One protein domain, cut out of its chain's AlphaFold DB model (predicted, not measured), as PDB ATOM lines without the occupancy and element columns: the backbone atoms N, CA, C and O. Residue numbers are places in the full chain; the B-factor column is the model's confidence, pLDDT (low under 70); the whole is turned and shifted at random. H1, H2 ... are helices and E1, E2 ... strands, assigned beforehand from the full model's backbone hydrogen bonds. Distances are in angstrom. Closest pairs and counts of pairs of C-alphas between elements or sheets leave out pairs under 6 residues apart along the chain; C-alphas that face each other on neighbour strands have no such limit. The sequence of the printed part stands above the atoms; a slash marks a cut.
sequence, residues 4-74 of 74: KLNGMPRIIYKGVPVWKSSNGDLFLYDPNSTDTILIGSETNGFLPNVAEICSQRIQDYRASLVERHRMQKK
ATOM      1  N   LYS A   4      -0.788  69.704  91.794       73.81
ATOM      2  CA  LYS A   4      -0.682  68.328  92.293       73.81
ATOM      3  C   LYS A   4      -0.608  68.209  93.818       73.81
ATOM      4  O   LYS A   4      -1.007  67.178  94.330       73.81
ATOM      5  N   LEU A   5      -0.124  69.222  94.542       82.06
ATOM      6  CA  LEU A   5      -0.076  69.191  96.012       82.06
ATOM      7  C   LEU A   5      -1.351  69.740  96.659       82.06
ATOM      8  O   LEU A   5      -1.483  69.708  97.884       82.06
ATOM      9  N   ASN A   6      -2.271  70.297  95.867       81.62
ATOM     10  CA  ASN A   6      -3.498  70.869  96.393       81.62
ATOM     11  C   ASN A   6      -4.376  69.756  96.985       81.62
ATOM     12  O   ASN A   6      -4.625  68.744  96.335       81.62
ATOM     13  N   GLY A   7      -4.809  69.923  98.235       84.81
ATOM     14  CA  GLY A   7      -5.548  68.897  98.978       84.81
ATOM     15  C   GLY A   7      -4.691  67.803  99.630       84.81
ATOM     16  O   GLY A   7      -5.238  66.987 100.367       84.81
ATOM     17  N   MET A   8      -3.365  67.788  99.434       92.31
ATOM     18  CA  MET A   8      -2.467  66.884 100.166       92.31
ATOM     19  C   MET A   8      -2.062  67.509 101.513       92.31
ATOM     20  O   MET A   8      -1.510  68.615 101.516       92.31
ATOM     21  N   PRO A   9      -2.289  66.849 102.665       93.62
ATOM     22  CA  PRO A   9      -1.817  67.357 103.948       93.62
ATOM     23  C   PRO A   9      -0.288  67.422 103.995       93.62
ATOM     24  O   PRO A   9       0.416  66.498 103.577       93.62
ATOM     25  N   ARG A  10       0.224  68.517 104.560       93.50
ATOM     26  CA  ARG A  10       1.646  68.675 104.869       93.50
ATOM     27  C   ARG A  10       1.936  68.072 106.240       93.50
ATOM     28  O   ARG A  10       1.321  68.474 107.225       93.50
ATOM     29  N   ILE A  11       2.884  67.144 106.304       93.38
ATOM     30  CA  ILE A  11       3.278  66.426 107.523       93.38
ATOM     31  C   ILE A  11       4.798  66.461 107.712       93.38
ATOM     32  O   ILE A  11       5.540  66.806 106.792       93.38
ATOM     33  N   ILE A  12       5.271  66.085 108.901       92.88
ATOM     34  CA  ILE A  12       6.691  65.824 109.156       92.88
ATOM     35  C   ILE A  12       6.913  64.310 109.123       92.88
ATOM     36  O   ILE A  12       6.408  63.596 109.984       92.88
ATOM     37  N   TYR A  13       7.682  63.823 108.151       91.06
ATOM     38  CA  TYR A  13       8.049  62.413 108.031       91.06
ATOM     39  C   TYR A  13       9.555  62.255 108.255       91.06
ATOM     40  O   TYR A  13      10.359  62.792 107.496       91.06
ATOM     41  N   LYS A  14       9.947  61.551 109.327       87.94
ATOM     42  CA  LYS A  14      11.359  61.352 109.726       87.94
ATOM     43  C   LYS A  14      12.173  62.662 109.777       87.94
ATOM     44  O   LYS A  14      13.314  62.714 109.334       87.94
ATOM     45  N   GLY A  15      11.564  63.734 110.292       86.56
ATOM     46  CA  GLY A  15      12.187  65.060 110.403       86.56
ATOM     47  C   GLY A  15      12.151  65.907 109.125       86.56
ATOM     48  O   GLY A  15      12.566  67.062 109.158       86.56
ATOM     49  N   VAL A  16      11.619  65.382 108.017       87.44
ATOM     50  CA  VAL A  16      11.508  66.097 106.740       87.44
ATOM     51  C   VAL A  16      10.060  66.551 106.520       87.44
ATOM     52  O   VAL A  16       9.145  65.733 106.633       87.44
ATOM     53  N   PRO A  17       9.807  67.833 106.202       91.31
ATOM     54  CA  PRO A  17       8.476  68.290 105.826       91.31
ATOM     55  C   PRO A  17       8.112  67.796 104.420       91.31
ATOM     56  O   PRO A  17       8.796  68.117 103.450       91.31
ATOM     57  N   VAL A  18       7.011  67.055 104.312       93.44
ATOM     58  CA  VAL A  18       6.553  66.413 103.070       93.44
ATOM     59  C   VAL A  18       5.046  66.598 102.888       93.44
ATOM     60  O   VAL A  18       4.324  66.881 103.846       93.44
ATOM     61  N   TRP A  19       4.561  66.425 101.663       94.94
ATOM     62  CA  TRP A  19       3.136  66.336 101.350       94.94
ATOM     63  C   TRP A  19       2.749  64.878 101.175       94.94
ATOM     64  O   TRP A  19       3.409  64.151 100.436       94.94
ATOM     65  N   LYS A  20       1.687  64.457 101.857       95.00
ATOM     66  CA  LYS A  20       1.212  63.076 101.833       95.00
ATOM     67  C   LYS A  20      -0.047  62.960 100.978       95.00
ATOM     68  O   LYS A  20      -0.998  63.707 101.193       95.00
ATOM     69  N   SER A  21      -0.079  62.010 100.046       94.50
ATOM     70  CA  SER A  21      -1.305  61.666  99.312       94.50
ATOM     71  C   SER A  21      -2.217  60.744 100.128       94.50
ATOM     72  O   SER A  21      -1.795  60.112 101.098       94.50
ATOM     73  N   SER A  22      -3.475  60.601  99.702       92.44
ATOM     74  CA  SER A  22      -4.415  59.627 100.279       92.44
ATOM     75  C   SER A  22      -3.907  58.184 100.213       92.44
ATOM     76  O   SER A  22      -4.267  57.372 101.058       92.44
ATOM     77  N   ASN A  23      -3.049  57.879  99.238       92.88
ATOM     78  CA  ASN A  23      -2.491  56.544  99.019       92.88
ATOM     79  C   ASN A  23      -1.228  56.293  99.861       92.88
ATOM     80  O   ASN A  23      -0.645  55.217  99.789       92.88
ATOM     81  N   GLY A  24      -0.797  57.281 100.655       92.44
ATOM     82  CA  GLY A  24       0.398  57.188 101.490       92.44
ATOM     83  C   GLY A  24       1.696  57.543 100.770       92.44
ATOM     84  O   GLY A  24       2.758  57.392 101.369       92.44
ATOM     85  N   ASP A  25       1.644  58.038  99.533       95.25
ATOM     86  CA  ASP A  25       2.831  58.533  98.830       95.25
ATOM     87  C   ASP A  25       3.304  59.854  99.439       95.25
ATOM     88  O   ASP A  25       2.501  60.706  99.833       95.25
ATOM     89  N   LEU A  26       4.621  60.030  99.496       94.75
ATOM     90  CA  LEU A  26       5.285  61.178 100.095       94.75
ATOM     91  C   LEU A  26       5.963  62.008  99.010       94.75
ATOM     92  O   LEU A  26       6.786  61.502  98.245       94.75
ATOM     93  N   PHE A  27       5.654  63.300  98.983       93.19
ATOM     94  CA  PHE A  27       6.153  64.235  97.984       93.19
ATOM     95  C   PHE A  27       6.904  65.409  98.610       93.19
ATOM     96  O   PHE A  27       6.499  65.950  99.642       93.19
ATOM     97  N   LEU A  28       7.962  65.863  97.939       90.75
ATOM     98  CA  LEU A  28       8.561  67.173  98.176       90.75
ATOM     99  C   LEU A  28       8.021  68.205  97.190       90.75
ATOM    100  O   LEU A  28       7.772  67.925  96.013       90.75
ATOM    101  N   TYR A  29       7.896  69.426  97.698       85.75
ATOM    102  CA  TYR A  29       7.666  70.602  96.880       85.75
ATOM    103  C   TYR A  29       8.995  71.111  96.319       85.75
ATOM    104  O   TYR A  29       9.906  71.431  97.083       85.75
ATOM    105  N   ASP A  30       9.073  71.233  94.997       79.88
ATOM    106  CA  ASP A  30      10.120  71.987  94.321       79.88
ATOM    107  C   ASP A  30       9.569  73.368  93.921       79.88
ATOM    108  O   ASP A  30       8.685  73.447  93.065       79.88
ATOM    109  N   PRO A  31      10.044  74.476  94.521       75.00
ATOM    110  CA  PRO A  31       9.577  75.813  94.168       75.00
ATOM    111  C   PRO A  31       9.963  76.248  92.755       75.00
ATOM    112  O   PRO A  31       9.378  77.199  92.240       75.00
ATOM    113  N   ASN A  32      10.911  75.557  92.131       72.44
ATOM    114  CA  ASN A  32      11.433  75.891  90.816       72.44
ATOM    115  C   ASN A  32      10.859  75.023  89.693       72.44
ATOM    116  O   ASN A  32      11.173  75.261  88.527       72.44
ATOM    117  N   SER A  33      10.025  74.040  90.036       72.50
ATOM    118  CA  SER A  33       9.351  73.162  89.089       72.50
ATOM    119  C   SER A  33       7.834  73.277  89.233       72.50
ATOM    120  O   SER A  33       7.293  73.576  90.298       72.50
ATOM    121  N   THR A  34       7.120  73.026  88.138       73.44
ATOM    122  CA  THR A  34       5.665  72.822  88.165       73.44
ATOM    123  C   THR A  34       5.288  71.445  88.709       73.44
ATOM    124  O   THR A  34       4.117  71.211  89.008       73.44
ATOM    125  N   ASP A  35       6.265  70.544  88.842       82.00
ATOM    126  CA  ASP A  35       6.083  69.179  89.312       82.00
ATOM    127  C   ASP A  35       6.510  68.970  90.767       82.00
ATOM    128  O   ASP A  35       7.208  69.762  91.397       82.00
ATOM    129  N   THR A  36       6.038  67.853  91.306       86.94
ATOM    130  CA  THR A  36       6.297  67.375  92.662       86.94
ATOM    131  C   THR A  36       7.285  66.229  92.614       86.94
ATOM    132  O   THR A  36       7.261  65.430  91.677       86.94
ATOM    133  N   ILE A  37       8.106  66.092  93.647       88.75
ATOM    134  CA  ILE A  37       9.103  65.026  93.699       88.75
ATOM    135  C   ILE A  37       8.563  63.903  94.574       88.75
ATOM    136  O   ILE A  37       8.423  64.100  95.777       88.75
ATOM    137  N   LEU A  38       8.272  62.738  93.992       91.38
ATOM    138  CA  LEU A  38       7.984  61.536  94.773       91.38
ATOM    139  C   LEU A  38       9.269  61.096  95.476       91.38
ATOM    140  O   LEU A  38      10.277  60.833  94.823       91.38
ATOM    141  N   ILE A  39       9.226  61.014  96.801       93.19
ATOM    142  CA  ILE A  39      10.375  60.623  97.623       93.19
ATOM    143  C   ILE A  39      10.146  59.321  98.382       93.19
ATOM    144  O   ILE A  39      11.045  58.857  99.075       93.19
ATOM    145  N   GLY A  40       8.972  58.709  98.266       94.31
ATOM    146  CA  GLY A  40       8.685  57.429  98.904       94.31
ATOM    147  C   GLY A  40       7.223  57.271  99.263       94.31
ATOM    148  O   GLY A  40       6.367  57.964  98.720       94.31
ATOM    149  N   SER A  41       6.958  56.375 100.205       95.25
ATOM    150  CA  SER A  41       5.632  56.159 100.776       95.25
ATOM    151  C   SER A  41       5.724  55.927 102.281       95.25
ATOM    152  O   SER A  41       6.792  55.626 102.813       95.25
ATOM    153  N   GLU A  42       4.613  56.049 102.999       91.88
ATOM    154  CA  GLU A  42       4.584  55.727 104.427       91.88
ATOM    155  C   GLU A  42       4.961  54.271 104.699       91.88
ATOM    156  O   GLU A  42       5.711  54.011 105.639       91.88
ATOM    157  N   THR A  43       4.478  53.354 103.858       92.31
ATOM    158  CA  THR A  43       4.667  51.908 104.019       92.31
ATOM    159  C   THR A  43       6.113  51.487 103.771       92.31
ATOM    160  O   THR A  43       6.659  50.695 104.532       92.31
ATOM    161  N   ASN A  44       6.745  52.028 102.724       92.62
ATOM    162  CA  ASN A  44       8.084  51.605 102.297       92.62
ATOM    163  C   ASN A  44       9.194  52.555 102.770       92.62
ATOM    164  O   ASN A  44      10.377  52.240 102.657       92.62
ATOM    165  N   GLY A  45       8.834  53.719 103.312       91.62
ATOM    166  CA  GLY A  45       9.781  54.775 103.635       91.62
ATOM    167  C   GLY A  45      10.278  55.521 102.402       91.62
ATOM    168  O   GLY A  45       9.620  55.566 101.362       91.62
ATOM    169  N   PHE A  46      11.440  56.159 102.545       92.44
ATOM    170  CA  PHE A  46      12.062  56.896 101.452       92.44
ATOM    171  C   PHE A  46      12.582  55.952 100.373       92.44
ATOM    172  O   PHE A  46      13.109  54.884 100.681       92.44
ATOM    173  N   LEU A  47      12.480  56.377  99.112       91.00
ATOM    174  CA  LEU A  47      13.121  55.665  98.011       91.00
ATOM    175  C   LEU A  47      14.641  55.601  98.261       91.00
ATOM    176  O   LEU A  47      15.233  56.567  98.752       91.00
ATOM    177  N   PRO A  48      15.310  54.496  97.897       89.12
ATOM    178  CA  PRO A  48      16.751  54.354  98.111       89.12
ATOM    179  C   PRO A  48      17.573  55.416  97.361       89.12
ATOM    180  O   PRO A  48      18.669  55.764  97.788       89.12
ATOM    181  N   ASN A  49      17.029  55.975  96.279       90.00
ATOM    182  CA  ASN A  49      17.671  56.978  95.432       90.00
ATOM    183  C   ASN A  49      17.151  58.413  95.655       90.00
ATOM    184  O   ASN A  49      17.406  59.282  94.823       90.00
ATOM    185  N   VAL A  50      16.449  58.713  96.761       87.12
ATOM    186  CA  VAL A  50      15.950  60.083  97.031       87.12
ATOM    187  C   VAL A  50      17.058  61.131  96.944       87.12
ATOM    188  O   VAL A  50      16.861  62.187  96.347       87.12
ATOM    189  N   ALA A  51      18.235  60.841  97.507       85.25
ATOM    190  CA  ALA A  51      19.364  61.770  97.494       85.25
ATOM    191  C   ALA A  51      19.825  62.106  96.064       85.25
ATOM    192  O   ALA A  51      20.138  63.262  95.768       85.25
ATOM    193  N   GLU A  52      19.823  61.116  95.173       88.12
ATOM    194  CA  GLU A  52      20.173  61.283  93.764       88.12
ATOM    195  C   GLU A  52      19.111  62.107  93.028       88.12
ATOM    196  O   GLU A  52      19.450  63.081  92.358       88.12
ATOM    197  N   ILE A  53      17.825  61.802  93.239       86.19
ATOM    198  CA  ILE A  53      16.703  62.546  92.645       86.19
ATOM    199  C   ILE A  53      16.771  64.030  93.031       86.19
ATOM    200  O   ILE A  53      16.665  64.909  92.170       86.19
ATOM    201  N   CYS A  54      16.979  64.325  94.317       84.19
ATOM    202  CA  CYS A  54      17.122  65.697  94.796       84.19
ATOM    203  C   CYS A  54      18.360  66.384  94.199       84.19
ATOM    204  O   CYS A  54      18.280  67.542  93.788       84.19
ATOM    205  N   SER A  55      19.489  65.673  94.115       86.19
ATOM    206  CA  SER A  55      20.730  66.207  93.544       86.19
ATOM    207  C   SER A  55      20.575  66.553  92.063       86.19
ATOM    208  O   SER A  55      20.961  67.651  91.656       86.19
ATOM    209  N   GLN A  56      19.952  65.672  91.276       86.06
ATOM    210  CA  GLN A  56      19.701  65.902  89.854       86.06
ATOM    211  C   GLN A  56      18.823  67.138  89.639       86.06
ATOM    212  O   GLN A  56      19.159  68.001  88.836       86.06
ATOM    213  N   ARG A  57      17.753  67.305  90.426       81.81
ATOM    214  CA  ARG A  57      16.878  68.488  90.321       81.81
ATOM    215  C   ARG A  57      17.592  69.799  90.625       81.81
ATOM    216  O   ARG A  57      17.364  70.797  89.943       81.81
ATOM    217  N   ILE A  58      18.487  69.807  91.614       82.81
ATOM    218  CA  ILE A  58      19.311  70.986  91.915       82.81
ATOM    219  C   ILE A  58      20.215  71.327  90.724       82.81
ATOM    220  O   ILE A  58      20.380  72.506  90.401       82.81
ATOM    221  N   GLN A  59      20.793  70.320  90.065       85.62
ATOM    222  CA  GLN A  59      21.616  70.524  88.872       85.62
ATOM    223  C   GLN A  59      20.788  71.049  87.693       85.62
ATOM    224  O   GLN A  59      21.171  72.061  87.105       85.62
ATOM    225  N   ASP A  60      19.632  70.442  87.413       83.44
ATOM    226  CA  ASP A  60      18.712  70.867  86.349       83.44
ATOM    227  C   ASP A  60      18.287  72.332  86.546       83.44
ATOM    228  O   ASP A  60      18.327  73.151  85.622       83.44
ATOM    229  N   TYR A  61      17.957  72.710  87.786       82.38
ATOM    230  CA  TYR A  61      17.615  74.088  88.115       82.38
ATOM    231  C   TYR A  61      18.782  75.050  87.874       82.38
ATOM    232  O   TYR A  61      18.596  76.087  87.229       82.38
ATOM    233  N   ARG A  62      19.992  74.709  88.340       84.38
ATOM    234  CA  ARG A  62      21.200  75.521  88.115       84.38
ATOM    235  C   ARG A  62      21.477  75.711  86.624       84.38
ATOM    236  O   ARG A  62      21.760  76.835  86.216       84.38
ATOM    237  N   ALA A  63      21.335  74.663  85.816       83.44
ATOM    238  CA  ALA A  63      21.474  74.752  84.366       83.44
ATOM    239  C   ALA A  63      20.439  75.721  83.760       83.44
ATOM    240  O   ALA A  63      20.810  76.635  83.022       83.44
ATOM    241  N   SER A  64      19.168  75.618  84.169       82.31
ATOM    242  CA  SER A  64      18.106  76.524  83.698       82.31
ATOM    243  C   SER A  64      18.349  77.997  84.060       82.31
ATOM    244  O   SER A  64      17.940  78.903  83.329       82.31
ATOM    245  N   LEU A  65      18.987  78.271  85.205       83.69
ATOM    246  CA  LEU A  65      19.344  79.630  85.614       83.69
ATOM    247  C   LEU A  65      20.443  80.204  84.720       83.69
ATOM    248  O   LEU A  65      20.361  81.366  84.322       83.69
ATOM    249  N   VAL A  66      21.445  79.388  84.381       83.94
ATOM    250  CA  VAL A  66      22.529  79.777  83.469       83.94
ATOM    251  C   VAL A  66      21.971  80.128  82.089       83.94
ATOM    252  O   VAL A  66      22.333  81.166  81.534       83.94
ATOM    253  N   GLU A  67      21.046  79.329  81.555       79.38
ATOM    254  CA  GLU A  67      20.398  79.619  80.269       79.38
ATOM    255  C   GLU A  67      19.580  80.912  80.299       79.38
ATOM    256  O   GLU A  67      19.737  81.760  79.417       79.38
ATOM    257  N   ARG A  68      18.764  81.119  81.342       77.06
ATOM    258  CA  ARG A  68      18.002  82.366  81.521       77.06
ATOM    259  C   ARG A  68      18.913  83.587  81.576       77.06
ATOM    260  O   ARG A  68      18.640  84.588  80.919       77.06
ATOM    261  N   HIS A  69      20.022  83.495  82.306       74.69
ATOM    262  CA  HIS A  69      20.989  84.584  82.406       74.69
ATOM    263  C   HIS A  69      21.703  84.856  81.071       74.69
ATOM    264  O   HIS A  69      22.010  86.003  80.753       74.69
ATOM    265  N   ARG A  70      21.939  83.816  80.260       73.12
ATOM    266  CA  ARG A  70      22.499  83.956  78.909       73.12
ATOM    267  C   ARG A  70      21.517  84.624  77.946       73.12
ATOM    268  O   ARG A  70      21.949  85.423  77.123       73.12
ATOM    269  N   MET A  71      20.224  84.319  78.053       66.75
ATOM    270  CA  MET A  71      19.182  84.936  77.225       66.75
ATOM    271  C   MET A  71      18.956  86.414  77.563       66.75
ATOM    272  O   MET A  71      18.695  87.190  76.661       66.75
ATOM    273  N   GLN A  72      19.105  86.820  78.829       66.81
ATOM    274  CA  GLN A  72      18.966  88.226  79.249       66.81
ATOM    275  C   GLN A  72      20.143  89.127  78.841       66.81
ATOM    276  O   GLN A  72      20.034  90.346  78.915       66.81
ATOM    277  N   LYS A  73      21.283  88.537  78.467       62.88
ATOM    278  CA  LYS A  73      22.486  89.254  78.016       62.88
ATOM    279  C   LYS A  73      22.592  89.372  76.487       62.88
ATOM    280  O   LYS A  73      23.606  89.875  76.005       62.88
ATOM    281  N   LYS A  74      21.601  88.874  75.744       54.53
ATOM    282  CA  LYS A  74      21.432  89.087  74.299       54.53
ATOM    283  C   LYS A  74      20.386  90.163  74.063       54.53
ATOM    284  O   LYS A  74      20.565  90.896  73.073       54.53
TER     285      LYS A  74
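AT A GLANCE: This is residues 4 to 74 of the 74 residues of an uncharacterized protein of viral metagenome (UniProt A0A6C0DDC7). A small, strongly twisted four-stranded sheet has one long helix, H1, grazing it with residues 50 to 57; the free end, residues 65 to 74, sticks out as an arm. The printed part has 71 residues, in the order E1, E2, E3, E4, H1, class mixed. The sheet, E1 - E2 - E3 - E4, is an antiparallel meander, each strand the neighbour of the one before. The whole is loose, radius of gyration of the C-alphas 14.8 A, spanning 50 by 27 by 18 A.

IN THESE COORDINATES: E1 is residues 10 to 13, from C-alpha 10 at (1.646, 68.675, 104.869); E2 is 16 to 20, E3 25 to 29, E4 36 to 41. H1, residues 50 to 72, is 33.4 A long, ending at C-alpha 72 (18.966, 88.226, 79.249).

HOW THE PARTS SIT: Hairpins join E1 and E2 (N 11 to O 18, 2.9 A), E2 and E3 (N 19 to O 27, 2.8 A), and E3 and E4 (N 28 to O 37, 2.8 A). E1 and E4 are apart. The closest C-alphas of E4 and H1, Ile 39 and Val 50, are 5.6 A apart. In H1 every O i to N i+4 pair is within hydrogen-bond range.

THE WHOLE: The farthest C-alphas, Thr 43 and Lys 74, are 50.5 A apart. The printed part has no cut and no long link. Residues 71 to 74 have pLDDT under 70.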